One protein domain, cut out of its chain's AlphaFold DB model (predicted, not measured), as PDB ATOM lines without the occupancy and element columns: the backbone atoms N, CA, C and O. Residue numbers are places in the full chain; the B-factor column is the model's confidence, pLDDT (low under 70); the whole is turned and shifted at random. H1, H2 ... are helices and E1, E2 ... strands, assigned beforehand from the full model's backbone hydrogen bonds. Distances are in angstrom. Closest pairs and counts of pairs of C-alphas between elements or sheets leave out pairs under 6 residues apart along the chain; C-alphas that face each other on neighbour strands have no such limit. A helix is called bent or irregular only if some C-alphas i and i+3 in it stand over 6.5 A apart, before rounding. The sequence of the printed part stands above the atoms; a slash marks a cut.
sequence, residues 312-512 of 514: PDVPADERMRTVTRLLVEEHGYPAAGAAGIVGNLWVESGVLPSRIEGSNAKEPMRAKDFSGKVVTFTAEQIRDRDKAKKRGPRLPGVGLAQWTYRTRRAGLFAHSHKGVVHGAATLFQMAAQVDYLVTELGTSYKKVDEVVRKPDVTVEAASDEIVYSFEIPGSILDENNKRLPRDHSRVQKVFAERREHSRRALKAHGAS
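This is residues 312 to 512 of the 514 residues of an uncharacterized protein of Micrococcales bacterium (UniProt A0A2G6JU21). A body of crossed helices is built round H2, with H1, H8 and the long H9 packed about it and H7 beside H8; H6 links this body to a smaller group of short helices, H3, H4 and H5, and the small hairpin E1 and E2 lies at the far end of that side. The long stretch of residues 384 to 405 runs from the outside of the domain in to its middle, while residues 472 to 488 loop between H8 and H9. The printed part has 201 residues, with nine named helices and two named strands in the order H1 H2 E1 E2 H3 H4 H5 H6 H7 H8 H9, and its class is mostly helix; the sheet, E1 - E2, is antiparallel. It is compact, with a radius of gyration of the C-alphas of 16.4 A, and the C-alphas span 47 by 42 by 31 A.

Strand E1 is residues 366 to 368, beginning at C-alpha 366 at (-54.022, 12.776, 50.283), and E2 is residues 374 to 376. H3 is residues 379 to 383, H4 residues 406 to 414 and H5 residues 423 to 428. H5 is neither bent nor irregular, but only just: C-alphas 424 and 427 are 6.3 A apart. H6, residues 430 to 443, is 20.2 A long. H1, residues 316 to 329, begins at C-alpha 316 at (-44.890, -3.994, 49.689) and is 19.8 A long; H2, residues 335 to 349, is 20.3 A long. H7 is residues 446 to 452. H8, residues 459 to 471, is 16.4 A long and only just irregular, with C-alphas 468 and 471 at 6.6 A. H9, residues 489 to 510, is the longest helix at 31.5 A and ends at C-alpha 510 at (-41.349, -17.515, 43.966).

E1 and E2 form a hairpin of antiparallel strands at 144 degrees, with N 367 and O 375 at 3.0 A and N 375 and O 367 at 2.9 A, within hydrogen-bond range. H3 touches H5, the closest C-alphas being those of Ala 379 and Ala 424, 5.1 A apart. H4 touches H5, about perpendicular at 85 degrees, with C-alphas 413 and 423 closest at 4.6 A. H6 and H4 only just touch, with 3 pairs of C-alphas within 8 A, closest Leu 412 and Tyr 436 at 6.3 A; H6 does so with residues 433 to 436 alone. H1 touches H6 with residues 323 to 327 alone, closest C-alphas 323 and 434 at 7.0 A. H1 and H2 form a helical hairpin at a steep tilt of 43 degrees, closest C-alphas 324 and 338 at 5.4 A. H2 touches H9 at a steep tilt of 65 degrees, opposite ways, closest C-alphas 343 and 502 at 3.7 A. H2 touches H8 at a steep tilt of 44 degrees, the same way, closest C-alphas 340 and 463 at 3.9 A. H7 and H8 form a helical hairpin at a shallow tilt of 25 degrees, closest C-alphas 452 and 462 at 5.0 A. H2 and H6 are apart. In H1, H3, H4, H6 and H7 every O i to N i+4 pair is within hydrogen-bond range; H2 has 9 of 11, H8 8 of 9, H9 16 of 18, and H5 0 of 2 but 3 of 3 O i to N i+3 pairs.

The two C-alphas farthest apart, those of Ser 371 and Asp 456, are 49.4 A apart. The printed part has no cut. The links H2 to E1, H3 to H4 and H8 to H9 are long. The mean pLDDT of the printed part is 91.4; residues 377 to 381, 419 to 420, 422, 424 to 425 and 511 to 512 are under 70.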
ATOM      1  N   PRO A 312     -52.551   0.103  52.019       82.81
ATOM      2  CA  PRO A 312     -51.431   0.816  52.636       82.81
ATOM      3  C   PRO A 312     -50.731   0.058  53.772       82.81
ATOM      4  O   PRO A 312     -49.504   0.139  53.860       82.81
ATOM      5  N   ASP A 313     -51.469  -0.728  54.558       81.12
ATOM      6  CA  ASP A 313     -50.937  -1.508  55.686       81.12
ATOM      7  C   ASP A 313     -50.295  -2.827  55.246       81.12
ATOM      8  O   ASP A 313     -49.487  -3.416  55.962       81.12
ATOM      9  N   VAL A 314     -50.627  -3.295  54.042       80.62
ATOM     10  CA  VAL A 314     -50.079  -4.534  53.488       80.62
ATOM     11  C   VAL A 314     -48.617  -4.315  53.101       80.62
ATOM     12  O   VAL A 314     -48.331  -3.387  52.343       80.62
ATOM     13  N   PRO A 315     -47.667  -5.162  53.526       90.31
ATOM     14  CA  PRO A 315     -46.279  -5.045  53.102       90.31
ATOM     15  C   PRO A 315     -46.122  -5.007  51.577       90.31
ATOM     16  O   PRO A 315     -46.796  -5.716  50.830       90.31
ATOM     17  N   ALA A 316     -45.175  -4.198  51.109       89.50
ATOM     18  CA  ALA A 316     -44.890  -3.994  49.689       89.50
ATOM     19  C   ALA A 316     -44.746  -5.299  48.885       89.50
ATOM     20  O   ALA A 316     -45.358  -5.443  47.828       89.50
ATOM     21  N   ASP A 317     -43.971  -6.253  49.405       90.69
ATOM     22  CA  ASP A 317     -43.719  -7.539  48.741       90.69
ATOM     23  C   ASP A 317     -44.984  -8.379  48.630       90.69
ATOM     24  O   ASP A 317     -45.167  -9.102  47.654       90.69
ATOM     25  N   GLU A 318     -45.880  -8.263  49.606       88.19
ATOM     26  CA  GLU A 318     -47.152  -8.962  49.582       88.19
ATOM     27  C   GLU A 318     -48.095  -8.351  48.543       88.19
ATOM     28  O   GLU A 318     -48.713  -9.096  47.788       88.19
ATOM     29  N   ARG A 319     -48.126  -7.018  48.396       93.69
ATOM     30  CA  ARG A 319     -48.871  -6.370  47.301       93.69
ATOM     31  C   ARG A 319     -48.331  -6.762  45.930       93.69
ATOM     32  O   ARG A 319     -49.105  -7.131  45.047       93.69
ATOM     33  N   MET A 320     -47.005  -6.732  45.759       97.00
ATOM     34  CA  MET A 320     -46.351  -7.188  44.528       97.00
ATOM     35  C   MET A 320     -46.702  -8.645  44.222       97.00
ATOM     36  O   MET A 320     -47.051  -8.969  43.086       97.00
ATOM     37  N   ARG A 321     -46.643  -9.519  45.233       91.75
ATOM     38  CA  ARG A 321     -47.010 -10.932  45.108       91.75
ATOM     39  C   ARG A 321     -48.463 -11.087  44.683       91.75
ATOM     40  O   ARG A 321     -48.715 -11.855  43.762       91.75
ATOM     41  N   THR A 322     -49.394 -10.360  45.304       91.38
ATOM     42  CA  THR A 322     -50.815 -10.405  44.941       91.38
ATOM     43  C   THR A 322     -51.024 -10.050  43.473       91.38
ATOM     44  O   THR A 322     -51.644 -10.829  42.759       91.38
ATOM     45  N   VAL A 323     -50.469  -8.935  42.990       97.50
ATOM     46  CA  VAL A 323     -50.638  -8.539  41.580       97.50
ATOM     47  C   VAL A 323     -49.953  -9.516  40.628       97.50
ATOM     48  O   VAL A 323     -50.532  -9.886  39.611       97.50
ATOM     49  N   THR A 324     -48.752  -9.988  40.972       96.62
ATOM     50  CA  THR A 324     -48.043 -10.989  40.158       96.62
ATOM     51  C   THR A 324     -48.865 -12.276  40.055       96.62
ATOM     52  O   THR A 324     -48.985 -12.836  38.973       96.62
ATOM     53  N   ARG A 325     -49.486 -12.710  41.159       94.50
ATOM     54  CA  ARG A 325     -50.369 -13.878  41.205       94.50
ATOM     55  C   ARG A 325     -51.596 -13.699  40.309       94.50
ATOM     56  O   ARG A 325     -51.851 -14.574  39.499       94.50
ATOM     57  N   LEU A 326     -52.298 -12.569  40.407       93.31
ATOM     58  CA  LEU A 326     -53.462 -12.270  39.558       93.31
ATOM     59  C   LEU A 326     -53.100 -12.336  38.066       93.31
ATOM     60  O   LEU A 326     -53.778 -12.995  37.284       93.31
ATOM     61  N   LEU A 327     -51.981 -11.722  37.671       97.69
ATOM     62  CA  LEU A 327     -51.503 -11.758  36.286       97.69
ATOM     63  C   LEU A 327     -51.185 -13.185  35.812       97.69
ATOM     64  O   LEU A 327     -51.527 -13.551  34.689       97.69
ATOM     65  N   VAL A 328     -50.538 -13.997  36.646       93.88
ATOM     66  CA  VAL A 328     -50.164 -15.373  36.282       93.88
ATOM     67  C   VAL A 328     -51.383 -16.295  36.251       93.88
ATOM     68  O   VAL A 328     -51.602 -16.989  35.263       93.88
ATOM     69  N   GLU A 329     -52.168 -16.309  37.323       88.88
ATOM     70  CA  GLU A 329     -53.218 -17.304  37.555       88.88
ATOM     71  C   GLU A 329     -54.525 -16.961  36.839       88.88
ATOM     72  O   GLU A 329     -55.159 -17.852  36.284       88.88
ATOM     73  N   GLU A 330     -54.921 -15.686  36.817       88.62
ATOM     74  CA  GLU A 330     -56.207 -15.270  36.237       88.62
ATOM     75  C   GLU A 330     -56.066 -14.810  34.782       88.62
ATOM     76  O   GLU A 330     -57.007 -14.927  33.999       88.62
ATOM     77  N   HIS A 331     -54.881 -14.326  34.394       93.75
ATOM     78  CA  HIS A 331     -54.653 -13.759  33.061       93.75
ATOM     79  C   HIS A 331     -53.583 -14.484  32.229       93.75
ATOM     80  O   HIS A 331     -53.329 -14.084  31.086       93.75
ATOM     81  N   GLY A 332     -52.970 -15.547  32.761       94.62
ATOM     82  CA  GLY A 332     -52.082 -16.443  32.018       94.62
ATOM     83  C   GLY A 332     -50.745 -15.831  31.588       94.62
ATOM     84  O   GLY A 332     -50.179 -16.261  30.583       94.62
ATOM     85  N   TYR A 333     -50.240 -14.812  32.286       98.06
ATOM     86  CA  TYR A 333     -48.900 -14.280  32.012       98.06
ATOM     87  C   TYR A 333     -47.813 -15.231  32.545       98.06
ATOM     88  O   TYR A 333     -47.974 -15.813  33.619       98.06
ATOM     89  N   PRO A 334     -46.657 -15.355  31.869       98.06
ATOM     90  CA  PRO A 334     -45.486 -15.989  32.467       98.06
ATOM     91  C   PRO A 334     -45.018 -15.177  33.685       98.06
ATOM     92  O   PRO A 334     -45.073 -13.946  33.678       98.06
ATOM     93  N   ALA A 335     -44.503 -15.845  34.724       97.75
ATOM     94  CA  ALA A 335     -44.115 -15.187  35.978       97.75
ATOM     95  C   ALA A 335     -43.091 -14.052  35.780       97.75
ATOM     96  O   ALA A 335     -43.190 -13.011  36.425       97.75
ATOM     97  N   ALA A 336     -42.140 -14.225  34.858       98.25
ATOM     98  CA  ALA A 336     -41.171 -13.191  34.498       98.25
ATOM     99  C   ALA A 336     -41.834 -11.970  33.832       98.25
ATOM    100  O   ALA A 336     -41.521 -10.835  34.187       98.25
ATOM    101  N   GLY A 337     -42.795 -12.202  32.930       98.62
ATOM    102  CA  GLY A 337     -43.599 -11.157  32.294       98.62
ATOM    103  C   GLY A 337     -44.433 -10.372  33.304       98.62
ATOM    104  O   GLY A 337     -44.349  -9.144  33.368       98.62
ATOM    105  N   ALA A 338     -45.158 -11.091  34.165       98.69
ATOM    106  CA  ALA A 338     -45.941 -10.510  35.251       98.69
ATOM    107  C   ALA A 338     -45.065  -9.679  36.204       98.69
ATOM    108  O   ALA A 338     -45.390  -8.534  36.511       98.69
ATOM    109  N   ALA A 339     -43.911 -10.205  36.621       98.56
ATOM    110  CA  ALA A 339     -42.975  -9.484  37.479       98.56
ATOM    111  C   ALA A 339     -42.377  -8.231  36.804       98.56
ATOM    112  O   ALA A 339     -42.170  -7.212  37.466       98.56
ATOM    113  N   GLY A 340     -42.146  -8.273  35.487       98.69
ATOM    114  CA  GLY A 340     -41.761  -7.114  34.676       98.69
ATOM    115  C   GLY A 340     -42.774  -5.969  34.774       98.69
ATOM    116  O   GLY A 340     -42.388  -4.828  35.046       98.69
ATOM    117  N   ILE A 341     -44.066  -6.294  34.653       98.81
ATOM    118  CA  ILE A 341     -45.184  -5.358  34.847       98.81
ATOM    119  C   ILE A 341     -45.184  -4.826  36.286       98.81
ATOM    120  O   ILE A 341     -45.096  -3.618  36.504       98.81
ATOM    121  N   VAL A 342     -45.227  -5.715  37.284       98.81
ATOM    122  CA  VAL A 342     -45.368  -5.337  38.702       98.81
ATOM    123  C   VAL A 342     -44.218  -4.462  39.200       98.81
ATOM    124  O   VAL A 342     -44.455  -3.513  39.948       98.81
ATOM    125  N   GLY A 343     -42.982  -4.730  38.773       98.38
ATOM    126  CA  GLY A 343     -41.831  -3.900  39.136       98.38
ATOM    127  C   GLY A 343     -41.958  -2.449  38.669       98.38
ATOM    128  O   GLY A 343     -41.502  -1.541  39.361       98.38
ATOM    129  N   ASN A 344     -42.640  -2.210  37.548       98.62
ATOM    130  CA  ASN A 344     -42.952  -0.861  37.089       98.62
ATOM    131  C   ASN A 344     -44.102  -0.234  37.882       98.62
ATOM    132  O   ASN A 344     -43.944   0.881  38.376       98.62
ATOM    133  N   LEU A 345     -45.191  -0.975  38.121       98.50
ATOM    134  CA  LEU A 345     -46.308  -0.512  38.962       98.50
ATOM    135  C   LEU A 345     -45.859  -0.147  40.387       98.50
ATOM    136  O   LEU A 345     -46.441   0.721  41.037       98.50
ATOM    137  N   TRP A 346     -44.805  -0.790  40.895       97.69
ATOM    138  CA  TRP A 346     -44.184  -0.413  42.162       97.69
ATOM    139  C   TRP A 346     -43.633   1.012  42.152       97.69
ATOM    140  O   TRP A 346     -43.819   1.738  43.125       97.69
ATOM    141  N   VAL A 347     -42.969   1.429  41.079       97.06
ATOM    142  CA  VAL A 347     -42.441   2.793  41.004       97.06
ATOM    143  C   VAL A 347     -43.569   3.796  40.783       97.06
ATOM    144  O   VAL A 347     -43.550   4.855  41.405       97.06
ATOM    145  N   GLU A 348     -44.579   3.439  39.985       96.69
ATOM    146  CA  GLU A 348     -45.724   4.320  39.729       96.69
ATOM    147  C   GLU A 348     -46.578   4.543  40.982       96.69
ATOM    148  O   GLU A 348     -46.898   5.674  41.349       96.69
ATOM    149  N   SER A 349     -46.937   3.466  41.683       97.38
ATOM    150  CA  SER A 349     -47.926   3.528  42.762       97.38
ATOM    151  C   SER A 349     -47.486   2.875  44.068       97.38
ATOM    152  O   SER A 349     -48.139   3.031  45.097       97.38
ATOM    153  N   GLY A 350     -46.358   2.173  44.118       97.25
ATOM    154  CA  GLY A 350     -46.051   1.282  45.241       97.25
ATOM    155  C   GLY A 350     -46.971   0.057  45.275       97.25
ATOM    156  O   GLY A 350     -47.140  -0.551  46.340       97.25
ATOM    157  N   VAL A 351     -47.574  -0.272  44.124       97.62
ATOM    158  CA  VAL A 351     -48.628  -1.282  43.954       97.62
ATOM    159  C   VAL A 351     -49.822  -0.981  44.866       97.62
ATOM    160  O   VAL A 351     -50.270  -1.824  45.638       97.62
ATOM    161  N   LEU A 352     -50.292   0.269  44.838       95.56
ATOM    162  CA  LEU A 352     -51.425   0.738  45.637       95.56
ATOM    163  C   LEU A 352     -52.565   1.187  44.714       95.56
ATOM    164  O   LEU A 352     -52.402   2.181  44.002       95.56
ATOM    165  N   PRO A 353     -53.732   0.519  44.742       92.81
ATOM    166  CA  PRO A 353     -54.834   0.837  43.835       92.81
ATOM    167  C   PRO A 353     -55.473   2.207  44.129       92.81
ATOM    168  O   PRO A 353     -56.024   2.841  43.232       92.81
ATOM    169  N   SER A 354     -55.358   2.720  45.355       87.56
ATOM    170  CA  SER A 354     -55.952   4.005  45.747       87.56
ATOM    171  C   SER A 354     -55.017   5.200  45.563       87.56
ATOM    172  O   SER A 354     -55.410   6.336  45.831       87.56
ATOM    173  N   ARG A 355     -53.767   4.976  45.132       95.94
ATOM    174  CA  ARG A 355     -52.749   6.030  45.128       95.94
ATOM    175  C   ARG A 355     -52.991   7.053  44.029       95.94
ATOM    176  O   ARG A 355     -53.065   6.702  42.854       95.94
ATOM    177  N   ILE A 356     -53.058   8.325  44.408       96.62
ATOM    178  CA  ILE A 356     -53.115   9.464  43.486       96.62
ATOM    179  C   ILE A 356     -51.748  10.128  43.330       96.62
ATOM    180  O   ILE A 356     -50.915  10.115  44.234       96.62
ATOM    181  N   GLU A 357     -51.518  10.745  42.180       96.81
ATOM    182  CA  GLU A 357     -50.243  11.383  41.871       96.81
ATOM    183  C   GLU A 357     -49.919  12.508  42.865       96.81
ATOM    184  O   GLU A 357     -50.731  13.396  43.147       96.81
ATOM    185  N   GLY A 358     -48.698  12.478  43.401       94.38
ATOM    186  CA  GLY A 358     -48.239  13.431  44.410       94.38
ATOM    187  C   GLY A 358     -48.656  13.108  45.848       94.38
ATOM    188  O   GLY A 358     -48.347  13.908  46.733       94.38
ATOM    189  N   SER A 359     -49.316  11.972  46.101       94.31
ATOM    190  CA  SER A 359     -49.534  11.456  47.455       94.31
ATOM    191  C   SER A 359     -48.401  10.532  47.925       94.31
ATOM    192  O   SER A 359     -47.594  10.011  47.138       94.31
ATOM    193  N   ASN A 360     -48.333  10.318  49.241       91.12
ATOM    194  CA  ASN A 360     -47.428   9.344  49.850       91.12
ATOM    195  C   ASN A 360     -48.124   7.977  50.019       91.12
ATOM    196  O   ASN A 360     -49.345   7.882  49.986       91.12
ATOM    197  N   ALA A 361     -47.345   6.907  50.206       84.44
ATOM    198  CA  ALA A 361     -47.873   5.539  50.245       84.44
ATOM    199  C   ALA A 361     -48.763   5.223  51.466       84.44
ATOM    200  O   ALA A 361     -49.584   4.316  51.377       84.44
ATOM    201  N   LYS A 362     -48.603   5.946  52.586       79.94
ATOM    202  CA  LYS A 362     -49.424   5.767  53.799       79.94
ATOM    203  C   LYS A 362     -50.745   6.529  53.721       79.94
ATOM    204  O   LYS A 362     -51.736   6.094  54.286       79.94
ATOM    205  N   GLU A 363     -50.766   7.641  52.992       75.56
ATOM    206  CA  GLU A 363     -51.956   8.460  52.763       75.56
ATOM    207  C   GLU A 363     -52.247   8.546  51.252       75.56
ATOM    208  O   GLU A 363     -52.141   9.620  50.650       75.56
ATOM    209  N   PRO A 364     -52.589   7.423  50.593       83.31
ATOM    210  CA  PRO A 364     -52.596   7.313  49.133       83.31
ATOM    211  C   PRO A 364     -53.578   8.262  48.441       83.31
ATOM    212  O   PRO A 364     -53.371   8.575  47.272       83.31
ATOM    213  N   MET A 365     -54.599   8.753  49.147       83.75
ATOM    214  CA  MET A 365     -55.628   9.663  48.631       83.75
ATOM    215  C   MET A 365     -55.440  11.116  49.101       83.75
ATOM    216  O   MET A 365     -56.304  11.959  48.860       83.75
ATOM    217  N   ARG A 366     -54.317  11.437  49.760       83.81
ATOM    218  CA  ARG A 366     -54.022  12.776  50.283       83.81
ATOM    219  C   ARG A 366     -52.979  13.489  49.424       83.81
ATOM    220  O   ARG A 366     -51.816  13.094  49.384       83.81
ATOM    221  N   ALA A 367     -53.391  14.544  48.721       91.38
ATOM    222  CA  ALA A 367     -52.536  15.288  47.791       91.38
ATOM    223  C   ALA A 367     -52.946  16.764  47.693       91.38
ATOM    224  O   ALA A 367     -53.897  17.211  48.329       91.38
ATOM    225  N   LYS A 368     -52.216  17.548  46.891       96.88
ATOM    226  CA  LYS A 368     -52.556  18.958  46.647       96.88
ATOM    227  C   LYS A 368     -53.807  19.087  45.773       96.88
ATOM    228  O   LYS A 368     -53.882  18.452  44.719       96.88
ATOM    229  N   ASP A 369     -54.726  19.965  46.154       94.62
ATOM    230  CA  ASP A 369     -55.793  20.477  45.293       94.62
ATOM    231  C   ASP A 369     -55.273  21.575  44.340       94.62
ATOM    232  O   ASP A 369     -54.086  21.920  44.326       94.62
ATOM    233  N   PHE A 370     -56.159  22.139  43.516       96.06
ATOM    234  CA  PHE A 370     -55.807  23.203  42.570       96.06
ATOM    235  C   PHE A 370     -55.440  24.547  43.223       96.06
ATOM    236  O   PHE A 370     -54.856  25.387  42.539       96.06
ATOM    237  N   SER A 371     -55.739  24.747  44.512       94.81
ATOM    238  CA  SER A 371     -55.250  25.888  45.302       94.81
ATOM    239  C   SER A 371     -53.842  25.651  45.867       94.81
ATOM    240  O   SER A 371     -53.179  26.584  46.308       94.81
ATOM    241  N   GLY A 372     -53.360  24.405  45.816       93.94
ATOM    242  CA  GLY A 372     -52.082  23.981  46.379       93.94
ATOM    243  C   GLY A 372     -52.186  23.433  47.803       93.94
ATOM    244  O   GLY A 372     -51.169  22.976  48.335       93.94
ATOM    245  N   LYS A 373     -53.384  23.423  48.403       87.44
ATOM    246  CA  LYS A 373     -53.638  22.883  49.743       87.44
ATOM    247  C   LYS A 373     -53.623  21.359  49.707       87.44
ATOM    248  O   LYS A 373     -54.222  20.751  48.825       87.44
ATOM    249  N   VAL A 374     -52.951  20.733  50.672       86.75
ATOM    250  CA  VAL A 374     -52.973  19.273  50.830       86.75
ATOM    251  C   VAL A 374     -54.266  18.865  51.532       86.75
ATOM    252  O   VAL A 374     -54.511  19.285  52.662       86.75
ATOM    253  N   VAL A 375     -55.075  18.046  50.866       71.00
ATOM    254  CA  VAL A 375     -56.360  17.537  51.363       71.00
ATOM    255  C   VAL A 375     -56.492  16.051  51.046       71.00
ATOM    256  O   VAL A 375     -55.839  15.545  50.130       71.00
ATOM    257  N   THR A 376     -57.317  15.348  51.816       75.31
ATOM    258  CA  THR A 376     -57.736  13.978  51.499       75.31
ATOM    259  C   THR A 376     -58.909  14.052  50.535       75.31
ATOM    260  O   THR A 376     -59.879  14.752  50.812       75.31
ATOM    261  N   PHE A 377     -58.805  13.370  49.399       65.25
ATOM    262  CA  PHE A 377     -59.877  13.314  48.410       65.25
ATOM    263  C   PHE A 377     -60.721  12.062  48.601       65.25
ATOM    264  O   PHE A 377     -60.175  10.995  48.877       65.25
ATOM    265  N   THR A 378     -62.028  12.165  48.376       64.88
ATOM    266  CA  THR A 378     -62.891  10.984  48.236       64.88
ATOM    267  C   THR A 378     -62.646  10.289  46.895       64.88
ATOM    268  O   THR A 378     -62.080  10.871  45.961       64.88
ATOM    269  N   ALA A 379     -63.086   9.038  46.762       60.28
ATOM    270  CA  ALA A 379     -62.938   8.294  45.515       60.28
ATOM    271  C   ALA A 379     -63.697   8.968  44.352       60.28
ATOM    272  O   ALA A 379     -63.211   9.010  43.220       60.28
ATOM    273  N   GLU A 380     -64.845   9.576  44.641       61.97
ATOM    274  CA  GLU A 380     -65.682  10.336  43.714       61.97
ATOM    275  C   GLU A 380     -64.987  11.624  43.286       61.97
ATOM    276  O   GLU A 380     -64.939  11.925  42.098       61.97
ATOM    277  N   GLN A 381     -64.366  12.362  44.213       68.62
ATOM    278  CA  GLN A 381     -63.586  13.557  43.874       68.62
ATOM    279  C   GLN A 381     -62.382  13.233  42.981       68.62
ATOM    280  O   GLN A 381     -61.985  14.054  42.148       68.62
ATOM    281  N   ILE A 382     -61.802  12.039  43.135       77.19
ATOM    282  CA  ILE A 382     -60.740  11.541  42.260       77.19
ATOM    283  C   ILE A 382     -61.326  11.170  40.892       77.19
ATOM    284  O   ILE A 382     -60.811  11.639  39.874       77.19
ATOM    285  N   ARG A 383     -62.403  10.376  40.837       83.81
ATOM    286  CA  ARG A 383     -63.085  10.002  39.584       83.81
ATOM    287  C   ARG A 383     -63.519  11.234  38.788       83.81
ATOM    288  O   ARG A 383     -63.171  11.364  37.617       83.81
ATOM    289  N   ASP A 384     -64.194  12.163  39.454       79.88
ATOM    290  CA  ASP A 384     -64.861  13.336  38.879       79.88
ATOM    291  C   ASP A 384     -63.954  14.575  38.821       79.88
ATOM    292  O   ASP A 384     -64.436  15.718  38.719       79.88
ATOM    293  N   ARG A 385     -62.634  14.343  38.888       92.50
ATOM    294  CA  ARG A 385     -61.599  15.361  38.734       92.50
ATOM    295  C   ARG A 385     -61.850  16.174  37.466       92.50
ATOM    296  O   ARG A 385     -61.865  15.642  36.356       92.50
ATOM    297  N   ASP A 386     -61.932  17.487  37.631       90.56
ATOM    298  CA  ASP A 386     -62.170  18.433  36.546       90.56
ATOM    299  C   ASP A 386     -61.123  19.547  36.605       90.56
ATOM    300  O   ASP A 386     -61.147  20.417  37.479       90.56
ATOM    301  N   LYS A 387     -60.183  19.519  35.652       93.62
ATOM    302  CA  LYS A 387     -59.107  20.513  35.558       93.62
ATOM    303  C   LYS A 387     -59.643  21.911  35.236       93.62
ATOM    304  O   LYS A 387     -59.096  22.881  35.749       93.62
ATOM    305  N   ALA A 388     -60.677  22.019  34.403       93.31
ATOM    306  CA  ALA A 388     -61.228  23.309  33.993       93.31
ATOM    307  C   ALA A 388     -61.961  23.980  35.161       93.31
ATOM    308  O   ALA A 388     -61.779  25.171  35.402       93.31
ATOM    309  N   LYS A 389     -62.709  23.192  35.941       92.56
ATOM    310  CA  LYS A 389     -63.421  23.656  37.143       92.56
ATOM    311  C   LYS A 389     -62.564  23.664  38.409       92.56
ATOM    312  O   LYS A 389     -63.082  23.969  39.477       92.56
ATOM    313  N   LYS A 390     -61.273  23.321  38.310       94.81
ATOM    314  CA  LYS A 390     -60.342  23.226  39.448       94.81
ATOM    315  C   LYS A 390     -60.867  22.326  40.584       94.81
ATOM    316  O   LYS A 390     -60.677  22.632  41.758       94.81
ATOM    317  N   ARG A 391     -61.512  21.206  40.239       90.38
ATOM    318  CA  ARG A 391     -62.121  20.257  41.188       90.38
ATOM    319  C   ARG A 391     -61.329  18.952  41.262       90.38
ATOM    320  O   ARG A 391     -60.974  18.388  40.226       90.38
ATOM    321  N   GLY A 392     -61.125  18.445  42.478       88.25
ATOM    322  CA  GLY A 392     -60.404  17.197  42.745       88.25
ATOM    323  C   GLY A 392     -58.881  17.378  42.835       88.25
ATOM    324  O   GLY A 392     -58.399  18.510  42.963       88.25
ATOM    325  N   PRO A 393     -58.112  16.276  42.770       94.62
ATOM    326  CA  PRO A 393     -56.655  16.318  42.842       94.62
ATOM    327  C   PRO A 393     -56.051  17.204  41.754       94.62
ATOM    328  O   PRO A 393     -56.454  17.148  40.589       94.62
ATOM    329  N   ARG A 394     -55.037  18.003  42.103       97.50
ATOM    330  CA  ARG A 394     -54.342  18.866  41.136       97.50
ATOM    331  C   ARG A 394     -53.722  18.050  40.008       97.50
ATOM    332  O   ARG A 394     -53.862  18.396  38.833       97.50
ATOM    333  N   LEU A 395     -53.044  16.965  40.369       97.62
ATOM    334  CA  LEU A 395     -52.369  16.072  39.437       97.62
ATOM    335  C   LEU A 395     -53.308  14.945  38.977       97.62
ATOM    336  O   LEU A 395     -54.212  14.565  39.723       97.62
ATOM    337  N   PRO A 396     -53.185  14.483  37.723       96.62
ATOM    338  CA  PRO A 396     -54.128  13.547  37.140       96.62
ATOM    339  C   PRO A 396     -53.818  12.071  37.383       96.62
ATOM    340  O   PRO A 396     -54.688  11.292  37.050       96.62
ATOM    341  N   GLY A 397     -52.658  11.627  37.860       97.56
ATOM    342  CA  GLY A 397     -52.406  10.185  38.012       97.56
ATOM    343  C   GLY A 397     -53.229   9.522  39.119       97.56
ATOM    344  O   GLY A 397     -53.529  10.128  40.151       97.56
ATOM    345  N   VAL A 398     -53.649   8.277  38.878       97.75
ATOM    346  CA  VAL A 398     -54.353   7.429  39.853       97.75
ATOM    347  C   VAL A 398     -54.062   5.953  39.630       97.75
ATOM    348  O   VAL A 398     -53.861   5.528  38.495       97.75
ATOM    349  N   GLY A 399     -54.130   5.168  40.699       97.50
ATOM    350  CA  GLY A 399     -54.158   3.715  40.641       97.50
ATOM    351  C   GLY A 399     -52.808   3.090  40.336       97.50
ATOM    352  O   GLY A 399     -51.772   3.763  40.362       97.50
ATOM    353  N   LEU A 400     -52.845   1.783  40.066       98.31
ATOM    354  CA  LEU A 400     -51.657   0.941  39.932       98.31
ATOM    355  C   LEU A 400     -50.643   1.485  38.919       98.31
ATOM    356  O   LEU A 400     -49.456   1.532  39.238       98.31
ATOM    357  N   ALA A 401     -51.126   1.916  37.751       97.81
ATOM    358  CA  ALA A 401     -50.320   2.416  36.634       97.81
ATOM    359  C   ALA A 401     -50.333   3.952  36.510       97.81
ATOM    360  O   ALA A 401     -50.062   4.490  35.443       97.81
ATOM    361  N   GLN A 402     -50.750   4.675  37.561       97.56
ATOM    362  CA  GLN A 402     -50.855   6.141  37.550       97.56
ATOM    363  C   GLN A 402     -51.537   6.699  36.286       97.56
ATOM    364  O   GLN A 402     -51.057   7.644  35.663       97.56
ATOM    365  N   TRP A 403     -52.700   6.151  35.910       97.75
ATOM    366  CA  TRP A 403     -53.423   6.571  34.708       97.75
ATOM    367  C   TRP A 403     -53.687   8.086  34.729       97.75
ATOM    368  O   TRP A 403     -54.450   8.592  35.555       97.75
ATOM    369  N   THR A 404     -53.049   8.816  33.808       94.06
ATOM    370  CA  THR A 404     -53.066  10.290  33.743       94.06
ATOM    371  C   THR A 404     -53.941  10.825  32.606       94.06
ATOM    372  O   THR A 404     -54.637  11.833  32.764       94.06
ATOM    373  N   TYR A 405     -53.945  10.152  31.451       91.69
ATOM    374  CA  TYR A 405     -54.729  10.560  30.285       91.69
ATOM    375  C   TYR A 405     -56.232  10.438  30.544       91.69
ATOM    376  O   TYR A 405     -56.703   9.446  31.096       91.69
ATOM    377  N   ARG A 406     -57.004  11.438  30.095       88.75
ATOM    378  CA  ARG A 406     -58.449  11.549  30.370       88.75
ATOM    379  C   ARG A 406     -59.232  10.289  29.988       88.75
ATOM    380  O   ARG A 406     -60.069   9.852  30.768       88.75
ATOM    381  N   THR A 407     -58.970   9.724  28.811       89.19
ATOM    382  CA  THR A 407     -59.670   8.531  28.310       89.19
ATOM    383  C   THR A 407     -59.284   7.275  29.084       89.19
ATOM    384  O   THR A 407     -60.169   6.527  29.478       89.19
ATOM    385  N   ARG A 408     -57.991   7.093  29.385       95.50
ATOM    386  CA  ARG A 408     -57.493   5.979  30.208       95.50
ATOM    387  C   ARG A 408     -58.070   6.032  31.629       95.50
ATOM    388  O   ARG A 408     -58.609   5.059  32.132       95.50
ATOM    389  N   ARG A 409     -58.079   7.214  32.253       95.81
ATOM    390  CA  ARG A 409     -58.743   7.418  33.551       95.81
ATOM    391  C   ARG A 409     -60.226   7.085  33.509       95.81
ATOM    392  O   ARG A 409     -60.710   6.392  34.389       95.81
ATOM    393  N   ALA A 410     -60.955   7.600  32.520       85.00
ATOM    394  CA  ALA A 410     -62.380   7.311  32.392       85.00
ATOM    395  C   ALA A 410     -62.626   5.806  32.202       85.00
ATOM    396  O   ALA A 410     -63.537   5.263  32.821       85.00
ATOM    397  N   GLY A 411     -61.774   5.138  31.416       90.19
ATOM    398  CA  GLY A 411     -61.790   3.691  31.227       90.19
ATOM    399  C   GLY A 411     -61.643   2.923  32.538       90.19
ATOM    400  O   GLY A 411     -62.466   2.059  32.799       90.19
ATOM    401  N   LEU A 412     -60.692   3.299  33.403       95.81
ATOM    402  CA  LEU A 412     -60.497   2.667  34.716       95.81
ATOM    403  C   LEU A 412     -61.786   2.633  35.554       95.81
ATOM    404  O   LEU A 412     -62.128   1.607  36.138       95.81
ATOM    405  N   PHE A 413     -62.496   3.760  35.632       83.56
ATOM    406  CA  PHE A 413     -63.712   3.876  36.446       83.56
ATOM    407  C   PHE A 413     -64.950   3.267  35.777       83.56
ATOM    408  O   PHE A 413     -65.909   2.930  36.469       83.56
ATOM    409  N   ALA A 414     -64.946   3.141  34.450       79.94
ATOM    410  CA  ALA A 414     -66.021   2.519  33.680       79.94
ATOM    411  C   ALA A 414     -65.792   1.017  33.428       79.94
ATOM    412  O   ALA A 414     -66.669   0.358  32.873       79.94
ATOM    413  N   HIS A 415     -64.626   0.484  33.805       87.94
ATOM    414  CA  HIS A 415     -64.250  -0.901  33.549       87.94
ATOM    415  C   HIS A 415     -65.172  -1.873  34.287       87.94
ATOM    416  O   HIS A 415     -65.447  -1.706  35.478       87.94
ATOM    417  N   SER A 416     -65.637  -2.892  33.564       80.88
ATOM    418  CA  SER A 416     -66.435  -3.983  34.115       80.88
ATOM    419  C   SER A 416     -65.519  -5.154  34.444       80.88
ATOM    420  O   SER A 416     -65.039  -5.824  33.532       80.88
ATOM    421  N   HIS A 417     -65.346  -5.449  35.727       79.50
ATOM    422  CA  HIS A 417     -64.633  -6.631  36.196       79.50
ATOM    423  C   HIS A 417     -65.646  -7.681  36.658       79.50
ATOM    424  O   HIS A 417     -66.526  -7.378  37.460       79.50
ATOM    425  N   LYS A 418     -65.581  -8.901  36.104       75.00
ATOM    426  CA  LYS A 418     -66.534  -9.997  36.393       75.00
ATOM    427  C   LYS A 418     -68.018  -9.585  36.287       75.00
ATOM    428  O   LYS A 418     -68.867 -10.038  37.047       75.00
ATOM    429  N   GLY A 419     -68.334  -8.714  35.325       62.41
ATOM    430  CA  GLY A 419     -69.692  -8.209  35.079       62.41
ATOM    431  C   GLY A 419     -70.122  -7.032  35.964       62.41
ATOM    432  O   GLY A 419     -71.264  -6.588  35.855       62.41
ATOM    433  N   VAL A 420     -69.232  -6.508  36.813       54.38
ATOM    434  CA  VAL A 420     -69.511  -5.390  37.721       54.38
ATOM    435  C   VAL A 420     -68.693  -4.164  37.325       54.38
ATOM    436  O   VAL A 420     -67.467  -4.205  37.260       54.38
ATOM    437  N   VAL A 421     -69.373  -3.034  37.116       70.19
ATOM    438  CA  VAL A 421     -68.726  -1.721  36.982       70.19
ATOM    439  C   VAL A 421     -68.625  -1.085  38.364       70.19
ATOM    440  O   VAL A 421     -69.630  -0.687  38.949       70.19
ATOM    441  N   HIS A 422     -67.407  -0.974  38.890       58.31
ATOM    442  CA  HIS A 422     -67.182  -0.511  40.264       58.31
ATOM    443  C   HIS A 422     -67.251   1.015  40.435       58.31
ATOM    444  O   HIS A 422     -67.340   1.505  41.563       58.31
ATOM    445  N   GLY A 423     -67.178   1.798  39.354       72.25
ATOM    446  CA  GLY A 423     -67.126   3.255  39.465       72.25
ATOM    447  C   GLY A 423     -65.940   3.699  40.326       72.25
ATOM    448  O   GLY A 423     -64.843   3.155  40.223       72.25
ATOM    449  N   ALA A 424     -66.166   4.668  41.217       61.94
ATOM    450  CA  ALA A 424     -65.142   5.190  42.122       61.94
ATOM    451  C   ALA A 424     -64.551   4.117  43.062       61.94
ATOM    452  O   ALA A 424     -63.362   4.173  43.383       61.94
ATOM    453  N   ALA A 425     -65.329   3.090  43.424       64.38
ATOM    454  CA  ALA A 425     -64.874   2.010  44.299       64.38
ATOM    455  C   ALA A 425     -63.722   1.188  43.697       64.38
ATOM    456  O   ALA A 425     -62.993   0.537  44.444       64.38
ATOM    457  N   THR A 426     -63.485   1.271  42.377       79.56
ATOM    458  CA  THR A 426     -62.338   0.636  41.700       79.56
ATOM    459  C   THR A 426     -60.989   1.006  42.339       79.56
ATOM    460  O   THR A 426     -60.039   0.228  42.297       79.56
ATOM    461  N   LEU A 427     -60.894   2.161  43.014       81.00
ATOM    462  CA  LEU A 427     -59.691   2.594  43.741       81.00
ATOM    463  C   LEU A 427     -59.295   1.677  44.900       81.00
ATOM    464  O   LEU A 427     -58.162   1.729  45.367       81.00
ATOM    465  N   PHE A 428     -60.197   0.812  45.347       78.12
ATOM    466  CA  PHE A 428     -59.939  -0.150  46.415       78.12
ATOM    467  C   PHE A 428     -59.864  -1.593  45.894       78.12
ATOM    468  O   PHE A 428     -59.436  -2.492  46.618       78.12
ATOM    469  N   GLN A 429     -60.216  -1.808  44.624       76.19
ATOM    470  CA  GLN A 429     -60.327  -3.123  44.001       76.19
ATOM    471  C   GLN A 429     -59.048  -3.473  43.236       76.19
ATOM    472  O   GLN A 429     -58.906  -3.159  42.056       76.19
ATOM    473  N   MET A 430     -58.110  -4.149  43.907       88.62
ATOM    474  CA  MET A 430     -56.843  -4.572  43.296       88.62
ATOM    475  C   MET A 430     -57.070  -5.385  42.012       88.62
ATOM    476  O   MET A 430     -56.505  -5.048  40.975       88.62
ATOM    477  N   ALA A 431     -57.925  -6.410  42.068       84.81
ATOM    478  CA  ALA A 431     -58.200  -7.285  40.928       84.81
ATOM    479  C   ALA A 431     -58.821  -6.529  39.746       84.81
ATOM    480  O   ALA A 431     -58.351  -6.675  38.622       84.81
ATOM    481  N   ALA A 432     -59.780  -5.633  39.999       83.31
ATOM    482  CA  ALA A 432     -60.400  -4.839  38.940       83.31
ATOM    483  C   ALA A 432     -59.399  -3.911  38.227       83.31
ATOM    484  O   ALA A 432     -59.479  -3.741  37.012       83.31
ATOM    485  N   GLN A 433     -58.430  -3.330  38.948       97.69
ATOM    486  CA  GLN A 433     -57.386  -2.514  38.314       97.69
ATOM    487  C   GLN A 433     -56.379  -3.349  37.522       97.69
ATOM    488  O   GLN A 433     -55.898  -2.890  36.487       97.69
ATOM    489  N   VAL A 434     -56.055  -4.558  37.993       98.38
ATOM    490  CA  VAL A 434     -55.212  -5.501  37.242       98.38
ATOM    491  C   VAL A 434     -55.916  -5.934  35.959       98.38
ATOM    492  O   VAL A 434     -55.319  -5.874  34.890       98.38
ATOM    493  N   ASP A 435     -57.197  -6.275  36.036       97.25
ATOM    494  CA  ASP A 435     -58.006  -6.653  34.880       97.25
ATOM    495  C   ASP A 435     -58.161  -5.497  33.874       97.25
ATOM    496  O   ASP A 435     -58.031  -5.693  32.661       97.25
ATOM    497  N   TYR A 436     -58.333  -4.260  34.359       98.25
ATOM    498  CA  TYR A 436     -58.320  -3.074  33.500       98.25
ATOM    499  C   TYR A 436     -56.962  -2.876  32.806       98.25
ATOM    500  O   TYR A 436     -56.913  -2.637  31.597       98.25
ATOM    501  N   LEU A 437     -55.852  -3.027  33.541       98.56
ATOM    502  CA  LEU A 437     -54.498  -2.968  32.986       98.56
ATOM    503  C   LEU A 437     -54.297  -4.021  31.885       98.56
ATOM    504  O   LEU A 437     -53.808  -3.691  30.807       98.56
ATOM    505  N   VAL A 438     -54.702  -5.269  32.130       98.38
ATOM    506  CA  VAL A 438     -54.610  -6.367  31.153       98.38
ATOM    507  C   VAL A 438     -55.460  -6.078  29.915       98.38
ATOM    508  O   VAL A 438     -54.994  -6.264  28.791       98.38
ATOM    509  N   THR A 439     -56.677  -5.563  30.102       96.50
ATOM    510  CA  THR A 439     -57.566  -5.153  29.004       96.50
ATOM    511  C   THR A 439     -56.910  -4.077  28.139       96.50
ATOM    512  O   THR A 439     -56.929  -4.148  26.909       96.50
ATOM    513  N   GLU A 440     -56.291  -3.081  28.767       96.88
ATOM    514  CA  GLU A 440     -55.594  -2.012  28.066       96.88
ATOM    515  C   GLU A 440     -54.355  -2.520  27.312       96.88
ATOM    516  O   GLU A 440     -54.155  -2.154  26.148       96.88
ATOM    517  N   LEU A 441     -53.566  -3.401  27.935       98.12
ATOM    518  CA  LEU A 441     -52.419  -4.047  27.299       98.12
ATOM    519  C   LEU A 441     -52.845  -4.855  26.068       98.12
ATOM    520  O   LEU A 441     -52.300  -4.646  24.987       98.12
ATOM    521  N   GLY A 442     -53.870  -5.700  26.187       96.88
ATOM    522  CA  GLY A 442     -54.347  -6.544  25.088       96.88
ATOM    523  C   GLY A 442     -55.028  -5.787  23.939       96.88
ATOM    524  O   GLY A 442     -55.134  -6.314  22.831       96.88
ATOM    525  N   THR A 443     -55.476  -4.549  24.173       94.25
ATOM    526  CA  THR A 443     -56.183  -3.736  23.168       94.25
ATOM    527  C   THR A 443     -55.306  -2.617  22.611       94.25
ATOM    528  O   THR A 443     -54.884  -2.661  21.457       94.25
ATOM    529  N   SER A 444     -55.011  -1.609  23.429       94.94
ATOM    530  CA  SER A 444     -54.346  -0.373  23.004       94.94
ATOM    531  C   SER A 444     -52.827  -0.521  22.923       94.94
ATOM    532  O   SER A 444     -52.183   0.197  22.158       94.94
ATOM    533  N   TYR A 445     -52.253  -1.478  23.659       97.44
ATOM    534  CA  TYR A 445     -50.809  -1.726  23.710       97.44
ATOM    535  C   TYR A 445     -50.450  -3.158  23.308       97.44
ATOM    536  O   TYR A 445     -49.510  -3.739  23.842       97.44
ATOM    537  N   LYS A 446     -51.154  -3.717  22.319       97.19
ATOM    538  CA  LYS A 446     -51.022  -5.129  21.921       97.19
ATOM    539  C   LYS A 446     -49.573  -5.588  21.701       97.19
ATOM    540  O   LYS A 446     -49.211  -6.682  22.103       97.19
ATOM    541  N   LYS A 447     -48.718  -4.738  21.121       97.81
ATOM    542  CA  LYS A 447     -47.287  -5.048  20.923       97.81
ATOM    543  C   LYS A 447     -46.519  -5.222  22.237       97.81
ATOM    544  O   LYS A 447     -45.602  -6.030  22.299       97.81
ATOM    545  N   VAL A 448     -46.873  -4.451  23.266       98.31
ATOM    546  CA  VAL A 448     -46.321  -4.606  24.618       98.31
ATOM    547  C   VAL A 448     -46.792  -5.934  25.190       98.31
ATOM    548  O   VAL A 448     -45.961  -6.725  25.627       98.31
ATOM    549  N   ASP A 449     -48.099  -6.204  25.113       98.44
ATOM    550  CA  ASP A 449     -48.708  -7.445  25.604       98.44
ATOM    551  C   ASP A 449     -48.084  -8.698  24.964       98.44
ATOM    552  O   ASP A 449     -47.694  -9.631  25.661       98.44
ATOM    553  N   GLU A 450     -47.877  -8.675  23.645       98.12
ATOM    554  CA  GLU A 450     -47.202  -9.733  22.884       98.12
ATOM    555  C   GLU A 450     -45.782 -10.018  23.390       98.12
ATOM    556  O   GLU A 450     -45.359 -11.170  23.381       98.12
ATOM    557  N   VAL A 451     -45.035  -9.000  23.835       98.38
ATOM    558  CA  VAL A 451     -43.685  -9.179  24.393       98.38
ATOM    559  C   VAL A 451     -43.750  -9.777  25.793       98.38
ATOM    560  O   VAL A 451     -43.060 -10.759  26.062       98.38
ATOM    561  N   VAL A 452     -44.575  -9.216  26.680       98.38
ATOM    562  CA  VAL A 452     -44.630  -9.641  28.090       98.38
ATOM    563  C   VAL A 452     -45.319 -10.994  28.289       98.38
ATOM    564  O   VAL A 452     -45.170 -11.600  29.347       98.38
ATOM    565  N   ARG A 453     -46.046 -11.496  27.284       98.31
ATOM    566  CA  ARG A 453     -46.668 -12.829  27.295       98.31
ATOM    567  C   ARG A 453     -45.802 -13.941  26.702       98.31
ATOM    568  O   ARG A 453     -46.210 -15.098  26.783       98.31
ATOM    569  N   LYS A 454     -44.638 -13.643  26.107       98.25
ATOM    570  CA  LYS A 454     -43.793 -14.693  25.510       98.25
ATOM    571  C   LYS A 454     -43.385 -15.727  26.567       98.25
ATOM    572  O   LYS A 454     -42.915 -15.320  27.628       98.25
ATOM    573  N   PRO A 455     -43.499 -17.040  26.292       97.12
ATOM    574  CA  PRO A 455     -43.148 -18.077  27.265       97.12
ATOM    575  C   PRO A 455     -41.714 -17.975  27.806       97.12
ATOM    576  O   PRO A 455     -41.467 -18.322  28.956       97.12
ATOM    577  N   ASP A 456     -40.786 -17.480  26.987       96.50
ATOM    578  CA  ASP A 456     -39.360 -17.316  27.276       96.50
ATOM    579  C   ASP A 456     -38.967 -15.874  27.650       96.50
ATOM    580  O   ASP A 456     -37.779 -15.547  27.698       96.50
ATOM    581  N   VAL A 457     -39.939 -14.989  27.918       98.38
ATOM    582  CA  VAL A 457     -39.646 -13.599  28.291       98.38
ATOM    583  C   VAL A 457     -38.811 -13.546  29.572       98.38
ATOM    584  O   VAL A 457     -39.136 -14.176  30.581       98.38
ATOM    585  N   THR A 458     -37.739 -12.756  29.562       98.56
ATOM    586  CA  THR A 458     -36.981 -12.459  30.782       98.56
ATOM    587  C   THR A 458     -37.655 -11.338  31.566       98.56
ATOM    588  O   THR A 458     -38.346 -10.484  31.004       98.56
ATOM    589  N   VAL A 459     -37.434 -11.302  32.881       98.31
ATOM    590  CA  VAL A 459     -37.990 -10.240  33.731       98.31
ATOM    591  C   VAL A 459     -37.462  -8.863  33.321       98.31
ATOM    592  O   VAL A 459     -38.203  -7.882  33.361       98.31
ATOM    593  N   GLU A 460     -36.216  -8.789  32.846       98.38
ATOM    594  CA  GLU A 460     -35.622  -7.577  32.289       98.38
ATOM    595  C   GLU A 460     -36.300  -7.134  30.992       98.38
ATOM    596  O   GLU A 460     -36.686  -5.974  30.889       98.38
ATOM    597  N   ALA A 461     -36.497  -8.041  30.029       98.50
ATOM    598  CA  ALA A 461     -37.136  -7.700  28.759       98.50
ATOM    599  C   ALA A 461     -38.579  -7.218  28.964       98.50
ATOM    600  O   ALA A 461     -39.005  -6.251  28.334       98.50
ATOM    601  N   ALA A 462     -39.313  -7.853  29.882       98.75
ATOM    602  CA  ALA A 462     -40.657  -7.423  30.245       98.75
ATOM    603  C   ALA A 462     -40.662  -6.055  30.949       98.75
ATOM    604  O   ALA A 462     -41.485  -5.199  30.624       98.75
ATOM    605  N   SER A 463     -39.734  -5.829  31.887       98.75
ATOM    606  CA  SER A 463     -39.602  -4.553  32.603       98.75
ATOM    607  C   SER A 463     -39.298  -3.391  31.654       98.75
ATOM    608  O   SER A 463     -39.957  -2.349  31.718       98.75
ATOM    609  N   ASP A 464     -38.346  -3.593  30.741       98.69
ATOM    610  CA  ASP A 464     -37.937  -2.601  29.750       98.69
ATOM    611  C   ASP A 464     -39.079  -2.247  28.796       98.69
ATOM    612  O   ASP A 464     -39.293  -1.073  28.490       98.69
ATOM    613  N   GLU A 465     -39.824  -3.248  28.314       98.69
ATOM    614  CA  GLU A 465     -40.933  -3.011  27.391       98.69
ATOM    615  C   GLU A 465     -42.043  -2.189  28.054       98.69
ATOM    616  O   GLU A 465     -42.527  -1.220  27.465       98.69
ATOM    617  N   ILE A 466     -42.395  -2.516  29.302       98.56
ATOM    618  CA  ILE A 466     -43.419  -1.784  30.054       98.56
ATOM    619  C   ILE A 466     -43.009  -0.323  30.252       98.56
ATOM    620  O   ILE A 466     -43.775   0.581  29.911       98.56
ATOM    621  N   VAL A 467     -41.790  -0.050  30.724       98.31
ATOM    622  CA  VAL A 467     -41.385   1.344  30.961       98.31
ATOM    623  C   VAL A 467     -41.196   2.136  29.661       98.31
ATOM    624  O   VAL A 467     -41.523   3.321  29.609       98.31
ATOM    625  N   TYR A 468     -40.709   1.501  28.590       98.44
ATOM    626  CA  TYR A 468     -40.389   2.182  27.330       98.44
ATOM    627  C   TYR A 468     -41.601   2.425  26.418       98.44
ATOM    628  O   TYR A 468     -41.595   3.358  25.601       98.44
ATOM    629  N   SER A 469     -42.620   1.569  26.507       97.38
ATOM    630  CA  SER A 469     -43.739   1.555  25.557       97.38
ATOM    631  C   SER A 469     -45.116   1.734  26.197       97.38
ATOM    632  O   SER A 469     -46.040   2.094  25.469       97.38
ATOM    633  N   PHE A 470     -45.264   1.525  27.510       97.56
ATOM    634  CA  PHE A 470     -46.536   1.705  28.219       97.56
ATOM    635  C   PHE A 470     -46.516   2.903  29.183       97.56
ATOM    636  O   PHE A 470     -47.375   3.777  29.062       97.56
ATOM    637  N   GLU A 471     -45.530   2.992  30.085       96.25
ATOM    638  CA  GLU A 471     -45.462   4.088  31.075       96.25
ATOM    639  C   GLU A 471     -44.881   5.383  30.495       96.25
ATOM    640  O   GLU A 471     -45.448   6.461  30.652       96.25
ATOM    641  N   ILE A 472     -43.758   5.284  29.777       95.62
ATOM    642  CA  ILE A 472     -43.094   6.398  29.083       95.62
ATOM    643  C   ILE A 472     -42.851   7.617  30.007       95.62
ATOM    644  O   ILE A 472     -43.376   8.711  29.764       95.62
ATOM    645  N   PRO A 473     -42.035   7.476  31.071       94.31
ATOM    646  CA  PRO A 473     -41.731   8.594  31.959       94.31
ATOM    647  C   PRO A 473     -40.953   9.696  31.225       94.31
ATOM    648  O   PRO A 473     -40.144   9.430  30.336       94.31
ATOM    649  N   GLY A 474     -41.099  10.952  31.658       94.38
ATOM    650  CA  GLY A 474     -40.385  12.085  31.046       94.38
ATOM    651  C   GLY A 474     -38.853  11.936  31.032       94.38
ATOM    652  O   GLY A 474     -38.171  12.501  30.179       94.38
ATOM    653  N   SER A 475     -38.290  11.109  31.918       94.81
ATOM    654  CA  SER A 475     -36.859  10.791  31.958       94.81
ATOM    655  C   SER A 475     -36.340  10.082  30.702       94.81
ATOM    656  O   SER A 475     -35.144  10.201  30.427       94.81
ATOM    657  N   ILE A 476     -37.205   9.436  29.911       97.44
ATOM    658  CA  ILE A 476     -36.850   8.797  28.631       97.44
ATOM    659  C   ILE A 476     -37.240   9.627  27.401       97.44
ATOM    660  O   ILE A 476     -37.125   9.143  26.274       97.44
ATOM    661  N   LEU A 477     -37.703  10.861  27.604       97.19
ATOM    662  CA  LEU A 477     -38.086  11.777  26.535       97.19
ATOM    663  C   LEU A 477     -37.017  12.853  26.305       97.19
ATOM    664  O   LEU A 477     -36.335  13.291  27.240       97.19
ATOM    665  N   ASP A 478     -36.864  13.274  25.055       96.31
ATOM    666  CA  ASP A 478     -36.126  14.481  24.695       96.31
ATOM    667  C   ASP A 478     -36.958  15.754  24.955       96.31
ATOM    668  O   ASP A 478     -38.096  15.707  25.426       96.31
ATOM    669  N   GLU A 479     -36.376  16.910  24.650       95.19
ATOM    670  CA  GLU A 479     -37.011  18.230  24.777       95.19
ATOM    671  C   GLU A 479     -38.288  18.412  23.938       95.19
ATOM    672  O   GLU A 479     -39.108  19.273  24.248       95.19
ATOM    673  N   ASN A 480     -38.495  17.570  22.922       95.81
ATOM    674  CA  ASN A 480     -39.655  17.591  22.035       95.81
ATOM    675  C   ASN A 480     -40.696  16.517  22.401       95.81
ATOM    676  O   ASN A 480     -41.610  16.249  21.620       95.81
ATOM    677  N   ASN A 481     -40.583  15.897  23.584       93.75
ATOM    678  CA  ASN A 481     -41.404  14.767  24.037       93.75
ATOM    679  C   ASN A 481     -41.299  13.513  23.151       93.75
ATOM    680  O   ASN A 481     -42.194  12.662  23.156       93.75
ATOM    681  N   LYS A 482     -40.211  13.363  22.391       96.62
ATOM    682  CA  LYS A 482     -39.942  12.150  21.622       96.62
ATOM    683  C   LYS A 482     -39.107  11.187  22.460       96.62
ATOM    684  O   LYS A 482     -38.198  11.582  23.185       96.62
ATOM    685  N   ARG A 483     -39.420   9.894  22.358       97.56
ATOM    686  CA  ARG A 483     -38.666   8.837  23.043       97.56
ATOM    687  C   ARG A 483     -37.215   8.818  22.573       97.56
ATOM    688  O   ARG A 483     -36.953   8.740  21.370       97.56
ATOM    689  N   LEU A 484     -36.303   8.846  23.536       98.19
ATOM    690  CA  LEU A 484     -34.881   8.625  23.315       98.19
ATOM    691  C   LEU A 484     -34.636   7.172  22.877       98.19
ATOM    692  O   LEU A 484     -35.383   6.288  23.300       98.19
ATOM    693  N   PRO A 485     -33.593   6.903  22.070       98.06
ATOM    694  CA  PRO A 485     -33.201   5.545  21.704       98.06
ATOM    695  C   PRO A 485     -32.998   4.638  22.922       98.06
ATOM    696  O   PRO A 485     -32.569   5.095  23.982       98.06
ATOM    697  N   ARG A 486     -33.273   3.337  22.776       97.81
ATOM    698  CA  ARG A 486     -33.169   2.377  23.888       97.81
ATOM    699  C   ARG A 486     -31.773   2.321  24.504       97.81
ATOM    700  O   ARG A 486     -31.664   2.162  25.711       97.81
ATOM    701  N   ASP A 487     -30.730   2.447  23.699       97.62
ATOM    702  CA  ASP A 487     -29.319   2.440  24.099       97.62
ATOM    703  C   ASP A 487     -28.843   3.772  24.706       97.62
ATOM    704  O   ASP A 487     -27.743   3.846  25.254       97.62
ATOM    705  N   HIS A 488     -29.674   4.817  24.685       98.50
ATOM    706  CA  HIS A 488     -29.346   6.097  25.295       98.50
ATOM    707  C   HIS A 488     -29.130   5.947  26.813       98.50
ATOM    708  O   HIS A 488     -29.935   5.335  27.518       98.50
ATOM    709  N   SER A 489     -28.092   6.591  27.357       98.12
ATOM    710  CA  SER A 489     -27.677   6.466  28.769       98.12
ATOM    711  C   SER A 489     -28.805   6.728  29.778       98.12
ATOM    712  O   SER A 489     -28.990   5.963  30.722       98.12
ATOM    713  N   ARG A 490     -29.612   7.776  29.557       97.56
ATOM    714  CA  ARG A 490     -30.823   8.072  30.353       97.56
ATOM    715  C   ARG A 490     -31.835   6.919  30.363       97.56
ATOM    716  O   ARG A 490     -32.394   6.627  31.413       97.56
ATOM    717  N   VAL A 491     -32.052   6.266  29.222       98.56
ATOM    718  CA  VAL A 491     -32.987   5.136  29.107       98.56
ATOM    719  C   VAL A 491     -32.416   3.911  29.809       98.56
ATOM    720  O   VAL A 491     -33.106   3.301  30.616       98.56
ATOM    721  N   GLN A 492     -31.131   3.615  29.598       98.44
ATOM    722  CA  GLN A 492     -30.442   2.517  30.280       98.44
ATOM    723  C   GLN A 492     -30.439   2.677  31.805       98.44
ATOM    724  O   GLN A 492     -30.611   1.694  32.524       98.44
ATOM    725  N   LYS A 493     -30.315   3.911  32.310       98.06
ATOM    726  CA  LYS A 493     -30.441   4.199  33.744       98.06
ATOM    727  C   LYS A 493     -31.837   3.851  34.270       98.06
ATOM    728  O   LYS A 493     -31.947   3.151  35.270       98.06
ATOM    729  N   VAL A 494     -32.890   4.277  33.567       98.12
ATOM    730  CA  VAL A 494     -34.277   3.946  33.936       98.12
ATOM    731  C   VAL A 494     -34.512   2.435  33.882       98.12
ATOM    732  O   VAL A 494     -35.111   1.884  34.800       98.12
ATOM    733  N   PHE A 495     -34.004   1.744  32.859       98.62
ATOM    734  CA  PHE A 495     -34.085   0.284  32.777       98.62
ATOM    735  C   PHE A 495     -33.415  -0.386  33.976       98.62
ATOM    736  O   PHE A 495     -34.033  -1.226  34.625       98.62
ATOM    737  N   ALA A 496     -32.185   0.003  34.318       98.06
ATOM    738  CA  ALA A 496     -31.478  -0.553  35.467       98.06
ATOM    739  C   ALA A 496     -32.287  -0.404  36.769       98.06
ATOM    740  O   ALA A 496     -32.476  -1.393  37.475       98.06
ATOM    741  N   GLU A 497     -32.835   0.788  37.027       97.25
ATOM    742  CA  GLU A 497     -33.667   1.072  38.204       97.25
ATOM    743  C   GLU A 497     -34.954   0.219  38.229       97.25
ATOM    744  O   GLU A 497     -35.275  -0.410  39.238       97.25
ATOM    745  N   ARG A 498     -35.690   0.131  37.110       97.81
ATOM    746  CA  ARG A 498     -36.954  -0.634  37.048       97.81
ATOM    747  C   ARG A 498     -36.743  -2.143  37.168       97.81
ATOM    748  O   ARG A 498     -37.528  -2.823  37.836       97.81
ATOM    749  N   ARG A 499     -35.660  -2.671  36.591       98.44
ATOM    750  CA  ARG A 499     -35.326  -4.103  36.637       98.44
ATOM    751  C   ARG A 499     -35.116  -4.609  38.063       98.44
ATOM    752  O   ARG A 499     -35.506  -5.739  38.354       98.44
ATOM    753  N   GLU A 500     -34.553  -3.806  38.968       98.06
ATOM    754  CA  GLU A 500     -34.393  -4.204  40.377       98.06
ATOM    755  C   GLU A 500     -35.741  -4.497  41.046       98.06
ATOM    756  O   GLU A 500     -35.908  -5.523  41.713       98.06
ATOM    757  N   HIS A 501     -36.735  -3.643  40.810       98.00
ATOM    758  CA  HIS A 501     -38.086  -3.839  41.327       98.00
ATOM    759  C   HIS A 501     -38.799  -5.019  40.664       98.00
ATOM    760  O   HIS A 501     -39.506  -5.763  41.343       98.00
ATOM    761  N   SER A 502     -38.570  -5.252  39.372       98.56
ATOM    762  CA  SER A 502     -39.124  -6.423  38.686       98.56
ATOM    763  C   SER A 502     -38.521  -7.733  39.213       98.56
ATOM    764  O   SER A 502     -39.255  -8.685  39.472       98.56
ATOM    765  N   ARG A 503     -37.210  -7.786  39.494       98.31
ATOM    766  CA  ARG A 503     -36.593  -8.951  40.164       98.31
ATOM    767  C   ARG A 503     -37.132  -9.159  41.575       98.31
ATOM    768  O   ARG A 503     -37.361 -10.300  41.976       98.31
ATOM    769  N   ARG A 504     -37.365  -8.075  42.322       96.81
ATOM    770  CA  ARG A 504     -38.003  -8.131  43.646       96.81
ATOM    771  C   ARG A 504     -39.402  -8.749  43.566       96.81
ATOM    772  O   ARG A 504     -39.689  -9.654  44.344       96.81
ATOM    773  N   ALA A 505     -40.227  -8.332  42.605       97.00
ATOM    774  CA  ALA A 505     -41.552  -8.911  42.380       97.00
ATOM    775  C   ALA A 505     -41.475 -10.407  42.018       97.00
ATOM    776  O   ALA A 505     -42.203 -11.219  42.593       97.00
ATOM    777  N   LEU A 506     -40.532 -10.790  41.147       96.81
ATOM    778  CA  LEU A 506     -40.314 -12.190  40.768       96.81
ATOM    779  C   LEU A 506     -39.923 -13.051  41.979       96.81
ATOM    780  O   LEU A 506     -40.489 -14.124  42.192       96.81
ATOM    781  N   LYS A 507     -39.000 -12.559  42.815       94.19
ATOM    782  CA  LYS A 507     -38.592 -13.226  44.060       94.19
ATOM    783  C   LYS A 507     -39.758 -13.348  45.044       94.19
ATOM    784  O   LYS A 507     -39.955 -14.414  45.624       94.19
ATOM    785  N   ALA A 508     -40.541 -12.281  45.221       85.44
ATOM    786  CA  ALA A 508     -41.694 -12.272  46.118       85.44
ATOM    787  C   ALA A 508     -42.758 -13.307  45.710       85.44
ATOM    788  O   ALA A 508     -43.363 -13.922  46.590       85.44
ATOM    789  N   HIS A 509     -42.955 -13.523  44.403       88.00
ATOM    790  CA  HIS A 509     -43.839 -14.560  43.867       88.00
ATOM    791  C   HIS A 509     -43.276 -15.979  44.052       88.00
ATOM    792  O   HIS A 509     -44.009 -16.874  44.459       88.00
ATOM    793  N   GLY A 510     -41.977 -16.194  43.814       77.94
ATOM    794  CA  GLY A 510     -41.349 -17.515  43.966       77.94
ATOM    795  C   GLY A 510     -41.313 -18.042  45.408       77.94
ATOM    796  O   GLY A 510     -41.392 -19.249  45.617       77.94
ATOM    797  N   ALA A 511     -41.256 -17.154  46.405       65.62
ATOM    798  CA  ALA A 511     -41.156 -17.510  47.824       65.62
ATOM    799  C   ALA A 511     -42.401 -18.200  48.429       65.62
ATOM    800  O   ALA A 511     -42.362 -18.547  49.600       65.62
ATOM    801  N   SER A 512     -43.501 -18.380  47.682       51.03
ATOM    802  CA  SER A 512     -44.683 -19.140  48.133       51.03
ATOM    803  C   SER A 512     -44.749 -20.572  47.588       51.03
ATOM    804  O   SER A 512     -45.719 -21.274  47.860       51.03
TER     805      SER A 512